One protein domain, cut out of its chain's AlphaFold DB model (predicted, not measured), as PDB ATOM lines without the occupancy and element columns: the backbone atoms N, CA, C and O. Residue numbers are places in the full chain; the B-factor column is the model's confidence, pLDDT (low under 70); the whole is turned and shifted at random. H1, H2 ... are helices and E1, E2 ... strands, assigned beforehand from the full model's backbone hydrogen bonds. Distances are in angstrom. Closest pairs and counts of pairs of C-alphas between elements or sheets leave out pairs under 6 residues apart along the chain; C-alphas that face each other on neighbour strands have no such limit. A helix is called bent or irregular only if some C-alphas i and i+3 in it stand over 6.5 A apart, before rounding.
ATOM      1  N   LEU A 248     103.497  79.784  50.180       71.94
ATOM      2  CA  LEU A 248     103.709  80.854  51.173       71.94
ATOM      3  C   LEU A 248     105.196  81.131  51.448       71.94
ATOM      4  O   LEU A 248     105.585  82.284  51.646       71.94
ATOM      5  N   ASP A 249     106.055  80.111  51.364       79.75
ATOM      6  CA  ASP A 249     107.510  80.236  51.545       79.75
ATOM      7  C   ASP A 249     108.150  81.241  50.580       79.75
ATOM      8  O   ASP A 249     109.170  81.875  50.881       79.75
ATOM      9  N   ARG A 250     107.529  81.460  49.418       84.81
ATOM     10  CA  ARG A 250     107.965  82.473  48.460       84.81
ATOM     11  C   ARG A 250     107.926  83.876  49.060       84.81
ATOM     12  O   ARG A 250     108.820  84.672  48.768       84.81
ATOM     13  N   CYS A 251     106.969  84.181  49.938       88.25
ATOM     14  CA  CYS A 251     106.893  85.480  50.607       88.25
ATOM     15  C   CYS A 251     108.171  85.780  51.399       88.25
ATOM     16  O   CYS A 251     108.670  86.905  51.349       88.25
ATOM     17  N   TYR A 252     108.773  84.780  52.050       88.31
ATOM     18  CA  TYR A 252     110.049  84.954  52.742       88.31
ATOM     19  C   TYR A 252     111.200  85.287  51.784       88.31
ATOM     20  O   TYR A 252     112.120  86.011  52.176       88.31
ATOM     21  N   ASN A 253     111.164  84.808  50.542       86.56
ATOM     22  CA  ASN A 253     112.204  85.073  49.546       86.56
ATOM     23  C   ASN A 253     112.001  86.406  48.809       86.56
ATOM     24  O   ASN A 253     112.975  87.081  48.475       86.56
ATOM     25  N   GLU A 254     110.753  86.801  48.563       89.50
ATOM     26  CA  GLU A 254     110.429  87.940  47.698       89.50
ATOM     27  C   GLU A 254     110.115  89.237  48.438       89.50
ATOM     28  O   GLU A 254     110.308  90.325  47.887       89.50
ATOM     29  N   ILE A 255     109.666  89.163  49.692       92.44
ATOM     30  CA  ILE A 255     109.452  90.358  50.504       92.44
ATOM     31  C   ILE A 255     110.816  90.886  50.941       92.44
ATOM     32  O   ILE A 255     111.450  90.403  51.880       92.44
ATOM     33  N   VAL A 256     111.279  91.923  50.244       91.44
ATOM     34  CA  VAL A 256     112.553  92.570  50.544       91.44
ATOM     35  C   VAL A 256     112.347  93.629  51.623       91.44
ATOM     36  O   VAL A 256     111.718  94.666  51.389       91.44
ATOM     37  N   LYS A 257     112.942  93.390  52.795       91.56
ATOM     38  CA  LYS A 257     112.929  94.313  53.938       91.56
ATOM     39  C   LYS A 257     113.357  95.727  53.527       91.56
ATOM     40  O   LYS A 257     114.410  95.916  52.918       91.56
ATOM     41  N   GLY A 258     112.536  96.720  53.869       87.00
ATOM     42  CA  GLY A 258     112.761  98.132  53.535       87.00
ATOM     43  C   GLY A 258     112.423  98.528  52.091       87.00
ATOM     44  O   GLY A 258     112.593  99.692  51.741       87.00
ATOM     45  N   LYS A 259     111.954  97.591  51.254       90.38
ATOM     46  CA  LYS A 259     111.367  97.883  49.934       90.38
ATOM     47  C   LYS A 259     109.878  97.563  49.899       90.38
ATOM     48  O   LYS A 259     109.090  98.393  49.464       90.38
ATOM     49  N   THR A 260     109.504  96.370  50.353       91.81
ATOM     50  CA  THR A 260     108.102  95.975  50.483       91.81
ATOM     51  C   THR A 260     107.607  96.410  51.853       91.81
ATOM     52  O   THR A 260     108.052  95.890  52.872       91.81
ATOM     53  N   GLU A 261     106.705  97.387  51.881       90.56
ATOM     54  CA  GLU A 261     106.187  97.951  53.134       90.56
ATOM     55  C   GLU A 261     104.874  97.305  53.588       90.56
ATOM     56  O   GLU A 261     104.523  97.381  54.769       90.56
ATOM     57  N   HIS A 262     104.132  96.686  52.664       93.50
ATOM     58  CA  HIS A 262     102.793  96.166  52.924       93.50
ATOM     59  C   HIS A 262     102.503  94.926  52.067       93.50
ATOM     60  O   HIS A 262     102.690  94.958  50.853       93.50
ATOM     61  N   LEU A 263     102.036  93.860  52.712       94.50
ATOM     62  CA  LEU A 263     101.457  92.659  52.118       94.50
ATOM     63  C   LEU A 263      99.933  92.662  52.327       94.50
ATOM     64  O   LEU A 263      99.455  92.871  53.445       94.50
ATOM     65  N   LEU A 264      99.180  92.421  51.253       95.19
ATOM     66  CA  LEU A 264      97.742  92.161  51.312       95.19
ATOM     67  C   LEU A 264      97.513  90.654  51.186       95.19
ATOM     68  O   LEU A 264      98.062  90.037  50.277       95.19
ATOM     69  N   VAL A 265      96.716  90.083  52.085       95.12
ATOM     70  CA  VAL A 265      96.333  88.665  52.085       95.12
ATOM     71  C   VAL A 265      94.837  88.589  51.812       95.12
ATOM     72  O   VAL A 265      94.074  89.251  52.507       95.12
ATOM     73  N   LEU A 266      94.419  87.835  50.800       93.81
ATOM     74  CA  LEU A 266      93.002  87.634  50.480       93.81
ATOM     75  C   LEU A 266      92.540  86.310  51.094       93.81
ATOM     76  O   LEU A 266      93.228  85.303  50.939       93.81
ATOM     77  N   LEU A 267      91.392  86.327  51.768       92.12
ATOM     78  CA  LEU A 267      90.676  85.161  52.287       92.12
ATOM     79  C   LEU A 267      89.193  85.288  51.903       92.12
ATOM     80  O   LEU A 267      88.685  86.407  51.860       92.12
ATOM     81  N   GLY A 268      88.517  84.166  51.646       85.56
ATOM     82  CA  GLY A 268      87.120  84.162  51.177       85.56
ATOM     83  C   GLY A 268      86.206  84.578  52.309       85.56
ATOM     84  O   GLY A 268      85.526  85.595  52.250       85.56
ATOM     85  N   VAL A 269      86.395  83.908  53.443       89.81
ATOM     86  CA  VAL A 269      85.679  84.187  54.683       89.81
ATOM     87  C   VAL A 269      86.542  85.025  55.645       89.81
ATOM     88  O   VAL A 269      87.766  84.833  55.725       89.81
ATOM     89  N   PRO A 270      85.958  85.943  56.438       91.50
ATOM     90  CA  PRO A 270      86.693  86.740  57.410       91.50
ATOM     91  C   PRO A 270      87.373  85.891  58.484       91.50
ATOM     92  O   PRO A 270      86.746  85.082  59.171       91.50
ATOM     93  N   ILE A 271      88.665  86.135  58.700       94.31
ATOM     94  CA  ILE A 271      89.441  85.417  59.712       94.31
ATOM     95  C   ILE A 271      89.314  86.052  61.097       94.31
ATOM     96  O   ILE A 271      89.377  85.336  62.093       94.31
ATOM     97  N   ALA A 272      89.103  87.369  61.196       93.69
ATOM     98  CA  ALA A 272      88.829  88.077  62.450       93.69
ATOM     99  C   ALA A 272      87.371  88.556  62.478       93.69
ATOM    100  O   ALA A 272      87.040  89.613  61.942       93.69
ATOM    101  N   TYR A 273      86.505  87.759  63.106       90.62
ATOM    102  CA  TYR A 273      85.058  87.973  63.149       90.62
ATOM    103  C   TYR A 273      84.467  87.505  64.493       90.62
ATOM    104  O   TYR A 273      85.096  86.693  65.182       90.62
ATOM    105  N   PRO A 274      83.278  87.972  64.923       87.62
ATOM    106  CA  PRO A 274      82.661  87.485  66.149       87.62
ATOM    107  C   PRO A 274      82.358  85.992  66.089       87.62
ATOM    108  O   PRO A 274      81.848  85.476  65.098       87.62
ATOM    109  N   TRP A 321      86.144  80.861  59.860       88.75
ATOM    110  CA  TRP A 321      87.439  80.597  60.507       88.75
ATOM    111  C   TRP A 321      87.349  80.466  62.037       88.75
ATOM    112  O   TRP A 321      88.183  79.832  62.683       88.75
ATOM    113  N   THR A 322      86.338  81.084  62.652       87.62
ATOM    114  CA  THR A 322      86.127  81.017  64.106       87.62
ATOM    115  C   THR A 322      85.375  79.771  64.584       87.62
ATOM    116  O   THR A 322      85.282  79.557  65.806       87.62
ATOM    117  N   ALA A 323      84.871  78.957  63.649       84.56
ATOM    118  CA  ALA A 323      84.246  77.671  63.909       84.56
ATOM    119  C   ALA A 323      85.217  76.736  64.627       84.56
ATOM    120  O   ALA A 323      86.442  76.883  64.581       84.56
ATOM    121  N   LYS A 324      84.673  75.762  65.357       83.31
ATOM    122  CA  LYS A 324      85.489  74.883  66.203       83.31
ATOM    123  C   LYS A 324      86.526  74.096  65.395       83.31
ATOM    124  O   LYS A 324      87.632  73.917  65.900       83.31
ATOM    125  N   ASN A 325      86.163  73.651  64.195       83.56
ATOM    126  CA  ASN A 325      86.993  72.781  63.365       83.56
ATOM    127  C   ASN A 325      88.184  73.527  62.739       83.56
ATOM    128  O   ASN A 325      89.215  72.910  62.510       83.56
ATOM    129  N   HIS A 326      88.091  74.852  62.580       88.38
ATOM    130  CA  HIS A 326      89.123  75.679  61.941       88.38
ATOM    131  C   HIS A 326      90.103  76.333  62.922       88.38
ATOM    132  O   HIS A 326      91.053  76.986  62.502       88.38
ATOM    133  N   LYS A 327      89.913  76.186  64.241       88.75
ATOM    134  CA  LYS A 327      90.703  76.938  65.238       88.75
ATOM    135  C   LYS A 327      92.204  76.696  65.162       88.75
ATOM    136  O   LYS A 327      92.961  77.647  65.347       88.75
ATOM    137  N   ASP A 328      92.612  75.451  64.946       91.44
ATOM    138  CA  ASP A 328      94.030  75.094  64.914       91.44
ATOM    139  C   ASP A 328      94.688  75.629  63.633       91.44
ATOM    140  O   ASP A 328      95.723  76.287  63.706       91.44
ATOM    141  N   GLU A 329      94.039  75.456  62.480       92.75
ATOM    142  CA  GLU A 329      94.510  75.976  61.187       92.75
ATOM    143  C   GLU A 329      94.540  77.505  61.161       92.75
ATOM    144  O   GLU A 329      95.548  78.108  60.793       92.75
ATOM    145  N   ARG A 330      93.478  78.147  61.658       94.31
ATOM    146  CA  ARG A 330      93.409  79.599  61.841       94.31
ATOM    147  C   ARG A 330      94.590  80.119  62.645       94.31
ATOM    148  O   ARG A 330      95.157  81.158  62.315       94.31
ATOM    149  N   LYS A 331      94.916  79.433  63.740       94.94
ATOM    150  CA  LYS A 331      96.022  79.821  64.607       94.94
ATOM    151  C   LYS A 331      97.350  79.739  63.855       94.94
ATOM    152  O   LYS A 331      98.089  80.714  63.896       94.94
ATOM    153  N   ILE A 332      97.598  78.641  63.138       94.69
ATOM    154  CA  ILE A 332      98.811  78.453  62.327       94.69
ATOM    155  C   ILE A 332      98.954  79.587  61.308       94.69
ATOM    156  O   ILE A 332      99.984  80.248  61.280       94.69
ATOM    157  N   ILE A 333      97.900  79.886  60.543       94.38
ATOM    158  CA  ILE A 333      97.936  80.940  59.518       94.38
ATOM    159  C   ILE A 333      98.286  82.301  60.125       94.38
ATOM    160  O   ILE A 333      99.117  83.028  59.583       94.38
ATOM    161  N   ILE A 334      97.658  82.673  61.244       97.00
ATOM    162  CA  ILE A 334      97.932  83.970  61.870       97.00
ATOM    163  C   ILE A 334      99.338  84.008  62.476       97.00
ATOM    164  O   ILE A 334     100.028  85.008  62.289       97.00
ATOM    165  N   GLU A 335      99.785  82.954  63.161       96.12
ATOM    166  CA  GLU A 335     101.144  82.879  63.715       96.12
ATOM    167  C   GLU A 335     102.206  82.953  62.599       96.12
ATOM    168  O   GLU A 335     103.123  83.769  62.695       96.12
ATOM    169  N   ASP A 336     102.027  82.237  61.487       95.19
ATOM    170  CA  ASP A 336     102.948  82.264  60.340       95.19
ATOM    171  C   ASP A 336     103.019  83.650  59.680       95.19
ATOM    172  O   ASP A 336     104.097  84.135  59.316       95.19
ATOM    173  N   LEU A 337     101.876  84.332  59.542       96.38
ATOM    174  CA  LEU A 337     101.842  85.712  59.057       96.38
ATOM    175  C   LEU A 337     102.539  86.660  60.041       96.38
ATOM    176  O   LEU A 337     103.208  87.603  59.610       96.38
ATOM    177  N   GLN A 338     102.384  86.455  61.354       97.12
ATOM    178  CA  GLN A 338     103.029  87.287  62.376       97.12
ATOM    179  C   GLN A 338     104.547  87.118  62.346       97.12
ATOM    180  O   GLN A 338     105.270  88.118  62.392       97.12
ATOM    181  N   ASP A 339     105.024  85.885  62.197       95.81
ATOM    182  CA  ASP A 339     106.442  85.576  62.038       95.81
ATOM    183  C   ASP A 339     107.000  86.225  60.764       95.81
ATOM    184  O   ASP A 339     108.014  86.928  60.815       95.81
ATOM    185  N   LEU A 340     106.279  86.132  59.640       95.38
ATOM    186  CA  LEU A 340     106.652  86.807  58.394       95.38
ATOM    187  C   LEU A 340     106.726  88.334  58.567       95.38
ATOM    188  O   LEU A 340     107.681  88.973  58.104       95.38
ATOM    189  N   ALA A 341     105.734  88.930  59.235       96.12
ATOM    190  CA  ALA A 341     105.682  90.361  59.519       96.12
ATOM    191  C   ALA A 341     106.874  90.811  60.375       96.12
ATOM    192  O   ALA A 341     107.502  91.832  60.065       96.12
ATOM    193  N   ALA A 342     107.224  90.041  61.408       95.56
ATOM    194  CA  ALA A 342     108.365  90.302  62.280       95.56
ATOM    195  C   ALA A 342     109.698  90.202  61.522       95.56
ATOM    196  O   ALA A 342     110.519  91.129  61.562       95.56
ATOM    197  N   ASP A 343     109.891  89.119  60.773       94.44
ATOM    198  CA  ASP A 343     111.131  88.815  60.061       94.44
ATOM    199  C   ASP A 343     111.415  89.810  58.937       94.44
ATOM    200  O   ASP A 343     112.532  90.329  58.782       94.44
ATOM    201  N   ARG A 344     110.394  90.086  58.123       94.62
ATOM    202  CA  ARG A 344     110.519  90.937  56.936       94.62
ATOM    203  C   ARG A 344     110.197  92.399  57.211       94.62
ATOM    204  O   ARG A 344     110.479  93.239  56.356       94.62
ATOM    205  N   SER A 345     109.748  92.729  58.426       94.06
ATOM    206  CA  SER A 345     109.360  94.083  58.834       94.06
ATOM    207  C   SER A 345     108.334  94.681  57.868       94.06
ATOM    208  O   SER A 345     108.478  95.823  57.424       94.06
ATOM    209  N   VAL A 346     107.327  93.879  57.522       94.88
ATOM    210  CA  VAL A 346     106.265  94.218  56.569       94.88
ATOM    211  C   VAL A 346     104.936  94.324  57.306       94.88
ATOM    212  O   VAL A 346     104.653  93.549  58.216       94.88
ATOM    213  N   ARG A 347     104.106  95.296  56.927       95.69
ATOM    214  CA  ARG A 347     102.731  95.379  57.428       95.69
ATOM    215  C   ARG A 347     101.871  94.348  56.715       95.69
ATOM    216  O   ARG A 347     102.006  94.206  55.503       95.69
ATOM    217  N   ILE A 348     100.947  93.710  57.419       97.12
ATOM    218  CA  ILE A 348      99.993  92.780  56.810       97.12
ATOM    219  C   ILE A 348      98.577  93.326  56.983       97.12
ATOM    220  O   ILE A 348      98.221  93.856  58.034       97.12
ATOM    221  N   THR A 349      97.773  93.264  55.926       97.25
ATOM    222  CA  THR A 349      96.326  93.502  55.988       97.25
ATOM    223  C   THR A 349      95.621  92.368  55.284       97.25
ATOM    224  O   THR A 349      95.999  91.997  54.176       97.25
ATOM    225  N   ILE A 350      94.603  91.842  55.943       97.75
ATOM    226  CA  ILE A 350      93.804  90.737  55.443       97.75
ATOM    227  C   ILE A 350      92.525  91.322  54.846       97.75
ATOM    228  O   ILE A 350      91.904  92.202  55.441       97.75
ATOM    229  N   LEU A 351      92.146  90.867  53.665       96.75
ATOM    230  CA  LEU A 351      90.896  91.203  52.995       96.75
ATOM    231  C   LEU A 351      89.992  89.971  53.079       96.75
ATOM    232  O   LEU A 351      90.450  88.884  52.742       96.75
ATOM    233  N   GLY A 352      88.771  90.141  53.586       93.62
ATOM    234  CA  GLY A 352      87.774  89.075  53.746       93.62
ATOM    235  C   GLY A 352      86.455  89.425  53.062       93.62
ATOM    236  O   GLY A 352      86.091  90.602  53.021       93.62
ATOM    237  N   GLY A 353      85.757  88.431  52.526       89.19
ATOM    238  CA  GLY A 353      84.480  88.579  51.834       89.19
ATOM    239  C   GLY A 353      83.336  87.824  52.512       89.19
ATOM    240  O   GLY A 353      83.276  87.773  53.741       89.19
ATOM    241  N   ASP A 354      82.440  87.290  51.682       86.44
ATOM    242  CA  ASP A 354      81.404  86.291  51.989       86.44
ATOM    243  C   ASP A 354      80.259  86.693  52.954       86.44
ATOM    244  O   ASP A 354      79.084  86.630  52.618       86.44
ATOM    245  N   VAL A 355      80.539  87.300  54.109       85.75
ATOM    246  CA  VAL A 355      79.523  87.536  55.168       85.75
ATOM    247  C   VAL A 355      78.496  88.652  54.885       85.75
ATOM    248  O   VAL A 355      77.743  89.053  55.777       85.75
ATOM    249  N   HIS A 356      78.497  89.216  53.674       90.06
ATOM    250  CA  HIS A 356      77.608  90.289  53.195       90.06
ATOM    251  C   HIS A 356      77.548  91.553  54.079       90.06
ATOM    252  O   HIS A 356      76.632  92.366  53.949       90.06
ATOM    253  N   LEU A 357      78.527  91.760  54.963       88.12
ATOM    254  CA  LEU A 357      78.493  92.802  55.986       88.12
ATOM    255  C   LEU A 357      79.843  93.503  56.099       88.12
ATOM    256  O   LEU A 357      80.866  92.869  56.355       88.12
ATOM    257  N   ALA A 358      79.843  94.829  55.965       91.31
ATOM    258  CA  ALA A 358      81.064  95.605  56.097       91.31
ATOM    259  C   ALA A 358      81.514  95.632  57.564       91.31
ATOM    260  O   ALA A 358      80.736  95.961  58.469       91.31
ATOM    261  N   ALA A 359      82.785  95.304  57.799       93.25
ATOM    262  CA  ALA A 359      83.383  95.294  59.128       93.25
ATOM    263  C   ALA A 359      84.913  95.362  59.063       93.25
ATOM    264  O   ALA A 359      85.529  95.147  58.018       93.25
ATOM    265  N   ILE A 360      85.548  95.644  60.203       95.44
ATOM    266  CA  ILE A 360      87.004  95.531  60.334       95.44
ATOM    267  C   ILE A 360      87.331  94.764  61.611       95.44
ATOM    268  O   ILE A 360      87.149  95.278  62.714       95.44
ATOM    269  N   GLY A 361      87.828  93.542  61.463       95.62
ATOM    270  CA  GLY A 361      88.460  92.799  62.551       95.62
ATOM    271  C   GLY A 361      89.914  93.230  62.737       95.62
ATOM    272  O   GLY A 361      90.519  93.827  61.843       95.62
ATOM    273  N   GLN A 362      90.510  92.934  63.885       96.69
ATOM    274  CA  GLN A 362      91.944  93.127  64.095       96.69
ATOM    275  C   GLN A 362      92.536  92.063  65.015       96.69
ATOM    276  O   GLN A 362      91.891  91.625  65.964       96.69
ATOM    277  N   PHE A 363      93.795  91.726  64.754       98.00
ATOM    278  CA  PHE A 363      94.707  91.099  65.710       98.00
ATOM    279  C   PHE A 363      95.688  92.150  66.220       98.00
ATOM    280  O   PHE A 363      96.001  93.088  65.482       98.00
ATOM    281  N   TYR A 364      96.151  92.028  67.462       97.75
ATOM    282  CA  TYR A 364      97.143  92.935  68.044       97.75
ATOM    283  C   TYR A 364      97.847  92.321  69.260       97.75
ATOM    284  O   TYR A 364      97.335  91.412  69.910       97.75
ATOM    285  N   SER A 365      99.037  92.830  69.578       97.25
ATOM    286  CA  SER A 365      99.756  92.470  70.801       97.25
ATOM    287  C   SER A 365      99.043  93.009  72.043       97.25
ATOM    288  O   SER A 365      98.423  94.069  71.994       97.25
ATOM    289  N   ASN A 366      99.224  92.350  73.191       92.25
ATOM    290  CA  ASN A 366      98.670  92.784  74.481       92.25
ATOM    291  C   ASN A 366      98.760  94.320  74.708       92.25
ATOM    292  O   ASN A 366      99.873  94.856  74.808       92.25
ATOM    293  N   PRO A 367      97.627  95.035  74.884       90.38
ATOM    294  CA  PRO A 367      97.594  96.495  75.019       90.38
ATOM    295  C   PRO A 367      98.442  97.068  76.155       90.38
ATOM    296  O   PRO A 367      98.857  98.224  76.091       90.38
ATOM    297  N   LYS A 368      98.739  96.273  77.192       90.88
ATOM    298  CA  LYS A 368      99.596  96.685  78.319       90.88
ATOM    299  C   LYS A 368     101.044  96.960  77.908       90.88
ATOM    300  O   LYS A 368     101.780  97.555  78.686       90.88
ATOM    301  N   LEU A 369     101.458  96.504  76.726       92.25
ATOM    302  CA  LEU A 369     102.782  96.775  76.167       92.25
ATOM    303  C   LEU A 369     102.890  98.180  75.551       92.25
ATOM    304  O   LEU A 369     103.997  98.600  75.227       92.25
ATOM    305  N   GLU A 370     101.767  98.889  75.373       92.62
ATOM    306  CA  GLU A 370     101.701 100.261  74.840       92.62
ATOM    307  C   GLU A 370     102.440 100.439  73.496       92.62
ATOM    308  O   GLU A 370     102.999 101.495  73.182       92.62
ATOM    309  N   LEU A 371     102.441  99.388  72.671       94.19
ATOM    310  CA  LEU A 371     103.055  99.419  71.350       94.19
ATOM    311  C   LEU A 371     102.225 100.290  70.404       94.19
ATOM    312  O   LEU A 371     101.008 100.151  70.284       94.19
ATOM    313  N   ALA A 372     102.892 101.180  69.672       93.94
ATOM    314  CA  ALA A 372     102.242 101.868  68.565       93.94
ATOM    315  C   ALA A 372     101.912 100.853  67.457       93.94
ATOM    316  O   ALA A 372     102.782 100.067  67.095       93.94
ATOM    317  N   LYS A 373     100.715 100.926  66.852       92.12
ATOM    318  CA  LYS A 373     100.256  99.981  65.806       92.12
ATOM    319  C   LYS A 373     101.276  99.737  64.684       92.12
ATOM    320  O   LYS A 373     101.465  98.616  64.248       92.12
ATOM    321  N   HIS A 374     101.988 100.778  64.245       88.88
ATOM    322  CA  HIS A 374     103.010 100.670  63.192       88.88
ATOM    323  C   HIS A 374     104.316  99.974  63.631       88.88
ATOM    324  O   HIS A 374     105.210  99.790  62.810       88.88
ATOM    325  N   LYS A 375     104.456  99.652  64.920       92.06
ATOM    326  CA  LYS A 375     105.582  98.919  65.519       92.06
ATOM    327  C   LYS A 375     105.165  97.555  66.066       92.06
ATOM    328  O   LYS A 375     106.012  96.839  66.589       92.06
ATOM    329  N   ASP A 376     103.883  97.227  65.985       96.94
ATOM    330  CA  ASP A 376     103.344  95.953  66.424       96.94
ATOM    331  C   ASP A 376     103.233  95.024  65.214       96.94
ATOM    332  O   ASP A 376     102.389  95.225  64.347       96.94
ATOM    333  N   PHE A 377     104.100  94.017  65.140       96.38
ATOM    334  CA  PHE A 377     104.070  93.037  64.050       96.38
ATOM    335  C   PHE A 377     102.862  92.093  64.137       96.38
ATOM    336  O   PHE A 377     102.523  91.456  63.143       96.38
ATOM    337  N   ARG A 378     102.191  92.025  65.299       97.69
ATOM    338  CA  ARG A 378     100.925  91.303  65.465       97.69
ATOM    339  C   ARG A 378      99.722  92.115  65.027       97.69
ATOM    340  O   ARG A 378      98.645  91.548  64.866       97.69
ATOM    341  N   TYR A 379      99.894  93.424  64.833       97.88
ATOM    342  CA  TYR A 379      98.810  94.270  64.375       97.88
ATOM    343  C   TYR A 379      98.447  93.943  62.925       97.88
ATOM    344  O   TYR A 379      99.146  94.339  61.989       97.88
ATOM    345  N   MET A 380      97.323  93.254  62.745       98.12
ATOM    346  CA  MET A 380      96.809  92.848  61.440       98.12
ATOM    347  C   MET A 380      95.320  93.164  61.350       98.12
ATOM    348  O   MET A 380      94.507  92.444  61.935       98.12
ATOM    349  N   PRO A 381      94.926  94.238  60.647       97.38
ATOM    350  CA  PRO A 381      93.524  94.476  60.358       97.38
ATOM    351  C   PRO A 381      93.027  93.477  59.308       97.38
ATOM    352  O   PRO A 381      93.700  93.237  58.303       97.38
ATOM    353  N   ASN A 382      91.825  92.954  59.525       97.38
ATOM    354  CA  ASN A 382      91.047  92.221  58.540       97.38
ATOM    355  C   ASN A 382      89.895  93.115  58.070       97.38
ATOM    356  O   ASN A 382      88.915  93.292  58.788       97.38
ATOM    357  N   VAL A 383      90.039  93.712  56.889       96.44
ATOM    358  CA  VAL A 383      89.003  94.533  56.253       96.44
ATOM    359  C   VAL A 383      88.028  93.609  55.536       96.44
ATOM    360  O   VAL A 383      88.460  92.786  54.731       96.44
ATOM    361  N   ILE A 384      86.740  93.750  55.829       95.12
ATOM    362  CA  ILE A 384      85.689  92.866  55.333       95.12
ATOM    363  C   ILE A 384      84.761  93.666  54.424       95.12
ATOM    364  O   ILE A 384      84.255  94.717  54.834       95.12
ATOM    365  N   SER A 385      84.569  93.206  53.186       94.06
ATOM    366  CA  SER A 385      83.621  93.828  52.261       94.06
ATOM    367  C   SER A 385      82.193  93.375  52.539       94.06
ATOM    368  O   SER A 385      81.942  92.206  52.814       94.06
ATOM    369  N   SER A 386      81.241  94.298  52.403       92.44
ATOM    370  CA  SER A 386      79.853  93.919  52.146       92.44
ATOM    371  C   SER A 386      79.715  93.354  50.731       92.44
ATOM    372  O   SER A 386      80.593  93.550  49.881       92.44
ATOM    373  N   ALA A 387      78.592  92.689  50.462       93.81
ATOM    374  CA  ALA A 387      78.318  92.172  49.132       93.81
ATOM    375  C   ALA A 387      78.214  93.301  48.103       93.81
ATOM    376  O   ALA A 387      77.588  94.331  48.359       93.81
ATOM    377  N   ILE A 388      78.818  93.110  46.925       95.62
ATOM    378  CA  ILE A 388      78.676  94.072  45.821       95.62
ATOM    379  C   ILE A 388      77.363  93.887  45.050       95.62
ATOM    380  O   ILE A 388      76.885  94.827  44.417       95.62
ATOM    381  N   VAL A 389      76.779  92.688  45.089       95.38
ATOM    382  CA  VAL A 389      75.513  92.376  44.410       95.38
ATOM    383  C   VAL A 389      74.466  91.834  45.379       95.38
ATOM    384  O   VAL A 389      73.307  92.231  45.284       95.38
ATOM    385  N   ASN A 390      74.844  90.942  46.295       92.00
ATOM    386  CA  ASN A 390      73.885  90.238  47.145       92.00
ATOM    387  C   ASN A 390      73.208  91.132  48.208       92.00
ATOM    388  O   ASN A 390      73.642  92.250  48.484       92.00
ATOM    389  N   THR A 391      72.129  90.639  48.820       88.00
ATOM    390  CA  THR A 391      71.429  91.338  49.911       88.00
ATOM    391  C   THR A 391      72.273  91.385  51.188       88.00
ATOM    392  O   THR A 391      72.847  90.352  51.550       88.00
ATOM    393  N   PRO A 392      72.275  92.504  51.939       86.62
ATOM    394  CA  PRO A 392      72.879  92.528  53.267       86.62
ATOM    395  C   PRO A 392      72.113  91.608  54.233       86.62
ATOM    396  O   PRO A 392      70.924  91.329  54.024       86.62
ATOM    397  N   PRO A 393      72.750  91.157  55.328       81.88
ATOM    398  CA  PRO A 393      72.043  90.430  56.368       81.88
ATOM    399  C   PRO A 393      71.035  91.350  57.085       81.88
ATOM    400  O   PRO A 393      71.185  92.573  57.067       81.88
ATOM    401  N   PRO A 394      70.023  90.794  57.777       81.38
ATOM    402  CA  PRO A 394      69.053  91.601  58.516       81.38
ATOM    403  C   PRO A 394      69.704  92.471  59.607       81.38
ATOM    404  O   PRO A 394      70.555  91.980  60.350       81.38
ATOM    405  N   ASP A 395      69.213  93.698  59.820       80.31
ATOM    406  CA  ASP A 395      69.717  94.640  60.845       80.31
ATOM    407  C   ASP A 395      69.844  94.012  62.244       80.31
ATOM    408  O   ASP A 395      70.802  94.251  62.980       80.31
ATOM    409  N   LEU A 396      68.893  93.147  62.615       76.62
ATOM    410  CA  LEU A 396      68.911  92.442  63.899       76.62
ATOM    411  C   LEU A 396      70.166  91.569  64.063       76.62
ATOM    412  O   LEU A 396      70.681  91.430  65.173       76.62
ATOM    413  N   MET A 397      70.653  90.970  62.976       78.00
ATOM    414  CA  MET A 397      71.880  90.181  62.986       78.00
ATOM    415  C   MET A 397      73.092  91.080  63.237       78.00
ATOM    416  O   MET A 397      73.892  90.770  64.123       78.00
ATOM    417  N   ALA A 398      73.176  92.234  62.568       80.06
ATOM    418  CA  ALA A 398      74.221  93.228  62.817       80.06
ATOM    419  C   ALA A 398      74.196  93.744  64.271       80.06
ATOM    420  O   ALA A 398      75.237  93.833  64.927       80.06
ATOM    421  N   ASP A 399      73.015  94.000  64.837       80.50
ATOM    422  CA  ASP A 399      72.844  94.385  66.245       80.50
ATOM    423  C   ASP A 399      73.354  93.318  67.222       80.50
ATOM    424  O   ASP A 399      73.975  93.625  68.249       80.50
ATOM    425  N   VAL A 400      73.071  92.045  66.935       80.06
ATOM    426  CA  VAL A 400      73.534  90.920  67.753       80.06
ATOM    427  C   VAL A 400      75.052  90.786  67.671       80.06
ATOM    428  O   VAL A 400      75.690  90.632  68.717       80.06
ATOM    429  N   LEU A 401      75.634  90.901  66.474       83.56
ATOM    430  CA  LEU A 401      77.084  90.894  66.264       83.56
ATOM    431  C   LEU A 401      77.758  92.036  67.039       83.56
ATOM    432  O   LEU A 401      78.698  91.794  67.799       83.56
ATOM    433  N   ASN A 402      77.209  93.254  66.969       81.19
ATOM    434  CA  ASN A 402      77.691  94.413  67.724       81.19
ATOM    435  C   ASN A 402      77.660  94.176  69.246       81.19
ATOM    436  O   ASN A 402      78.645  94.433  69.936       81.19
ATOM    437  N   LYS A 403      76.566  93.623  69.792       79.81
ATOM    438  CA  LYS A 403      76.446  93.301  71.234       79.81
ATOM    439  C   LYS A 403      77.398  92.199  71.696       79.81
ATOM    440  O   LYS A 403      77.641  92.049  72.898       79.81
ATOM    441  N   ARG A 404      77.878  91.377  70.767       77.38
ATOM    442  CA  ARG A 404      78.769  90.244  71.031       77.38
ATOM    443  C   ARG A 404      80.229  90.545  70.712       77.38
ATOM    444  O   ARG A 404      81.052  89.679  70.994       77.38
ATOM    445  N   ASN A 405      80.551  91.750  70.239       80.12
ATOM    446  CA  ASN A 405      81.928  92.195  70.065       80.12
ATOM    447  C   ASN A 405      82.638  92.238  71.429       80.12
ATOM    448  O   ASN A 405      82.347  93.079  72.283       80.12
ATOM    449  N   LYS A 406      83.528  91.276  71.656       85.75
ATOM    450  CA  LYS A 406      84.328  91.132  72.870       85.75
ATOM    451  C   LYS A 406      85.761  90.849  72.463       85.75
ATOM    452  O   LYS A 406      85.987  90.196  71.451       85.75
ATOM    453  N   VAL A 407      86.695  91.272  73.310       91.25
ATOM    454  CA  VAL A 407      88.094  90.871  73.170       91.25
ATOM    455  C   VAL A 407      88.192  89.366  73.379       91.25
ATOM    456  O   VAL A 407      87.724  88.825  74.389       91.25
ATOM    457  N   HIS A 408      88.792  88.701  72.407       91.56
ATOM    458  CA  HIS A 408      89.177  87.309  72.466       91.56
ATOM    459  C   HIS A 408      90.704  87.206  72.440       91.56
ATOM    460  O   HIS A 408      91.403  88.125  72.026       91.56
ATOM    461  N   HIS A 409      91.215  86.076  72.915       93.12
ATOM    462  CA  HIS A 409      92.642  85.781  72.917       93.12
ATOM    463  C   HIS A 409      92.868  84.651  71.916       93.12
ATOM    464  O   HIS A 409      92.300  83.563  72.088       93.12
ATOM    465  N   LEU A 410      93.622  84.930  70.852       93.19
ATOM    466  CA  LEU A 410      94.035  83.917  69.879       93.19
ATOM    467  C   LEU A 410      95.059  82.980  70.533       93.19
ATOM    468  O   LEU A 410      94.927  81.758  70.471       93.19
ATOM    469  N   ASP A 411      96.034  83.577  71.216       92.75
ATOM    470  CA  ASP A 411      97.086  82.901  71.965       92.75
ATOM    471  C   ASP A 411      97.440  83.703  73.241       92.75
ATOM    472  O   ASP A 411      96.629  84.474  73.753       92.75
ATOM    473  N   LYS A 412      98.620  83.462  73.827       92.06
ATOM    474  CA  LYS A 412      99.077  84.118  75.066       92.06
ATOM    475  C   LYS A 412      99.497  85.590  74.879       92.06
ATOM    476  O   LYS A 412      99.495  86.337  75.856       92.06
ATOM    477  N   ASP A 413      99.885  85.967  73.666       94.12
ATOM    478  CA  ASP A 413     100.486  87.246  73.279       94.12
ATOM    479  C   ASP A 413      99.619  88.033  72.272       94.12
ATOM    480  O   ASP A 413      99.826  89.243  72.131       94.12
ATOM    481  N   THR A 414      98.657  87.377  71.608       96.69
ATOM    482  CA  THR A 414      97.773  87.968  70.588       96.69
ATOM    483  C   THR A 414      96.313  88.063  71.046       96.69
ATOM    484  O   THR A 414      95.648  87.050  71.294       96.69
ATOM    485  N   ASP A 415      95.792  89.289  71.045       96.25
ATOM    486  CA  ASP A 415      94.380  89.615  71.247       96.25
ATOM    487  C   ASP A 415      93.680  89.858  69.896       96.25
ATOM    488  O   ASP A 415      94.313  90.232  68.906       96.25
ATOM    489  N   GLU A 416      92.363  89.650  69.855       95.31
ATOM    490  CA  GLU A 416      91.508  89.885  68.686       95.31
ATOM    491  C   GLU A 416      90.177  90.546  69.085       95.31
ATOM    492  O   GLU A 416      89.560  90.174  70.088       95.31
ATOM    493  N   ASP A 417      89.716  91.517  68.298       94.19
ATOM    494  CA  ASP A 417      88.385  92.133  68.410       94.19
ATOM    495  C   ASP A 417      87.982  92.842  67.098       94.19
ATOM    496  O   ASP A 417      88.672  92.734  66.080       94.19
ATOM    497  N   MET A 418      86.848  93.554  67.112       94.31
ATOM    498  CA  MET A 418      86.412  94.387  65.985       94.31
ATOM    499  C   MET A 418      86.705  95.871  66.222       94.31
ATOM    500  O   MET A 418      86.397  96.417  67.287       94.31
ATOM    501  N   ILE A 419      87.191  96.546  65.179       91.44
ATOM    502  CA  ILE A 419      87.358  97.999  65.111       91.44
ATOM    503  C   ILE A 419      85.998  98.652  64.801       91.44
ATOM    504  O   ILE A 419      85.390  98.345  63.776       91.44
ATOM    505  N   PRO A 420      85.531  99.608  65.623       85.56
ATOM    506  CA  PRO A 420      84.379 100.437  65.279       85.56
ATOM    507  C   PRO A 420      84.663 101.281  64.026       85.56
ATOM    508  O   PRO A 420      85.621 102.057  64.014       85.56
ATOM    509  N   MET A 421      83.841 101.149  62.980       75.69
ATOM    510  CA  MET A 421      83.959 101.963  61.759       75.69
ATOM    511  C   MET A 421      83.218 103.300  61.899       75.69
ATOM    512  O   MET A 421      83.676 104.325  61.394       75.69
ATOM    513  N   THR A 422      82.093 103.294  62.622       68.88
ATOM    514  CA  THR A 422      81.287 104.478  62.961       68.88
ATOM    515  C   THR A 422      80.878 104.425  64.445       68.88
ATOM    516  O   THR A 422      81.735 104.262  65.311       68.88
ATOM    517  N   ASN A 423      79.584 104.536  64.771       59.31
ATOM    518  CA  ASN A 423      79.061 104.261  66.114       59.31
ATOM    519  C   ASN A 423      79.003 102.748  66.421       59.31
ATOM    520  O   ASN A 423      78.817 102.372  67.579       59.31
ATOM    521  N   THR A 424      79.151 101.892  65.403       55.72
ATOM    522  CA  THR A 424      79.107 100.424  65.479       55.72
ATOM    523  C   THR A 424      80.293  99.787  64.737       55.72
ATOM    524  O   THR A 424      80.995 100.444  63.963       55.72
ATOM    525  N   ALA A 425      80.559  98.507  65.021       55.53
ATOM    526  CA  ALA A 425      81.610  97.718  64.368       55.53
ATOM    527  C   ALA A 425      81.134  97.036  63.074       55.53
ATOM    528  O   ALA A 425      81.951  96.753  62.202       55.53
ATOM    529  N   PHE A 426      79.822  96.814  62.958       65.81
ATOM    530  CA  PHE A 426      79.154  96.268  61.778       65.81
ATOM    531  C   PHE A 426      78.215  97.304  61.171       65.81
ATOM    532  O   PHE A 426      77.515  97.991  61.929       65.81
ATOM    533  N   ASP A 427      78.197  97.380  59.841       62.00
ATOM    534  CA  ASP A 427      77.343  98.286  59.071       62.00
ATOM    535  C   ASP A 427      76.705  97.551  57.882       62.00
ATOM    536  O   ASP A 427      77.406  96.971  57.045       62.00
ATOM    537  N   THR A 428      75.374  97.546  57.839       55.50
ATOM    538  CA  THR A 428      74.566  97.050  56.718       55.50
ATOM    539  C   THR A 428      74.481  98.175  55.689       55.50
ATOM    540  O   THR A 428      73.610  99.041  55.791       55.50
ATOM    541  N   ALA A 429      75.446  98.213  54.771       47.84
ATOM    542  CA  ALA A 429      75.507  99.210  53.702       47.84
ATOM    543  C   ALA A 429      74.448  98.974  52.617       47.84
ATOM    544  O   ALA A 429      74.208  97.789  52.284       47.84
TER     545      ALA A 429
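This is residues 248 to 274 and 321 to 429 of the 429 residues of an uncharacterized protein of Diaporthe ampelina (UniProt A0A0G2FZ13). A strongly twisted sheet of five strands forms a wall, and one long helix, H2, lies over one of its faces along the strands, making two layers. The short helices H1 and H3 sit at opposite ends of the domain, off the sheet. The printed part has 136 residues with three named helices and five named strands, in the order H1 E1 H2 E2 E3 E4 H3 E5; the mixed sheet runs E1 E2 E4 E3 E5. The class is mixed, helices and strands, with under half of the residues, 67 of 136, in named elements. The whole is compact, with a radius of gyration of the C-alphas of 15.3 A and spans of 44 by 35 by 31 A.

Begin with the sheet: find C-alpha 262 at (102.793, 96.166, 52.924), where E1, residues 262 to 267, begins. E2 is residues 347 to 352, E4 is 380 to 384, and E5 is 414 to 418, ending at C-alpha 418 at (86.412, 94.387, 65.985). The longest strand, E3, residues 358 to 365, covers 24.0 A. H2, residues 324 to 344, runs 31.1 A from C-alpha 324 at (85.489, 74.883, 66.203); it is irregular, with C-alphas 325 and 328 7.6 A apart. H1 is residues 249 to 254 and H3 is 395 to 404.

Look first at E1 and E2, parallel at 22 degrees, with N 263 and O 347 2.8 A apart. E2 and E4 are parallel at 25 degrees, with N 383 and O 350 at 2.8 A. E4 and E3 are antiparallel at 170 degrees and form a hairpin, with N 382 and O 361 at 2.8 A. E3 and the edge strand E5 are antiparallel at 159 degrees, with N 362 and O 417 at 2.9 A. H2 is on the sheet at a height of 7.4 A, over E2 and only just over E4, with 3 C-alphas falling on E4; on the local plane it runs along the strands, at 26 degrees to E2. The closest C-alphas of H2 and E2 are those of Ala 341 and Arg 347, 6.2 A apart. H1 and H2 only just touch, with 3 pairs of C-alphas within 8 A, through residues 340 to 344 of H2 alone; the closest are those of Tyr 252 and Leu 340, 6.8 A. H3 is not on the sheet and is apart from H2. Every O i to N i+4 pair is within hydrogen-bond range in H3, against 15 of 17 in H2 and 1 of 2 in H1.

The two C-alphas farthest apart are those of Asn 253 and Leu 396, 46.2 A. Residues 275 to 320 are not printed, and C-alphas 274 and 321 are 10.1 A apart across the cut. The link from E3 to E4, residues 366 to 379, is long. Residues 422 to 429 have pLDDT under 70; the mean of the printed part is 89.1.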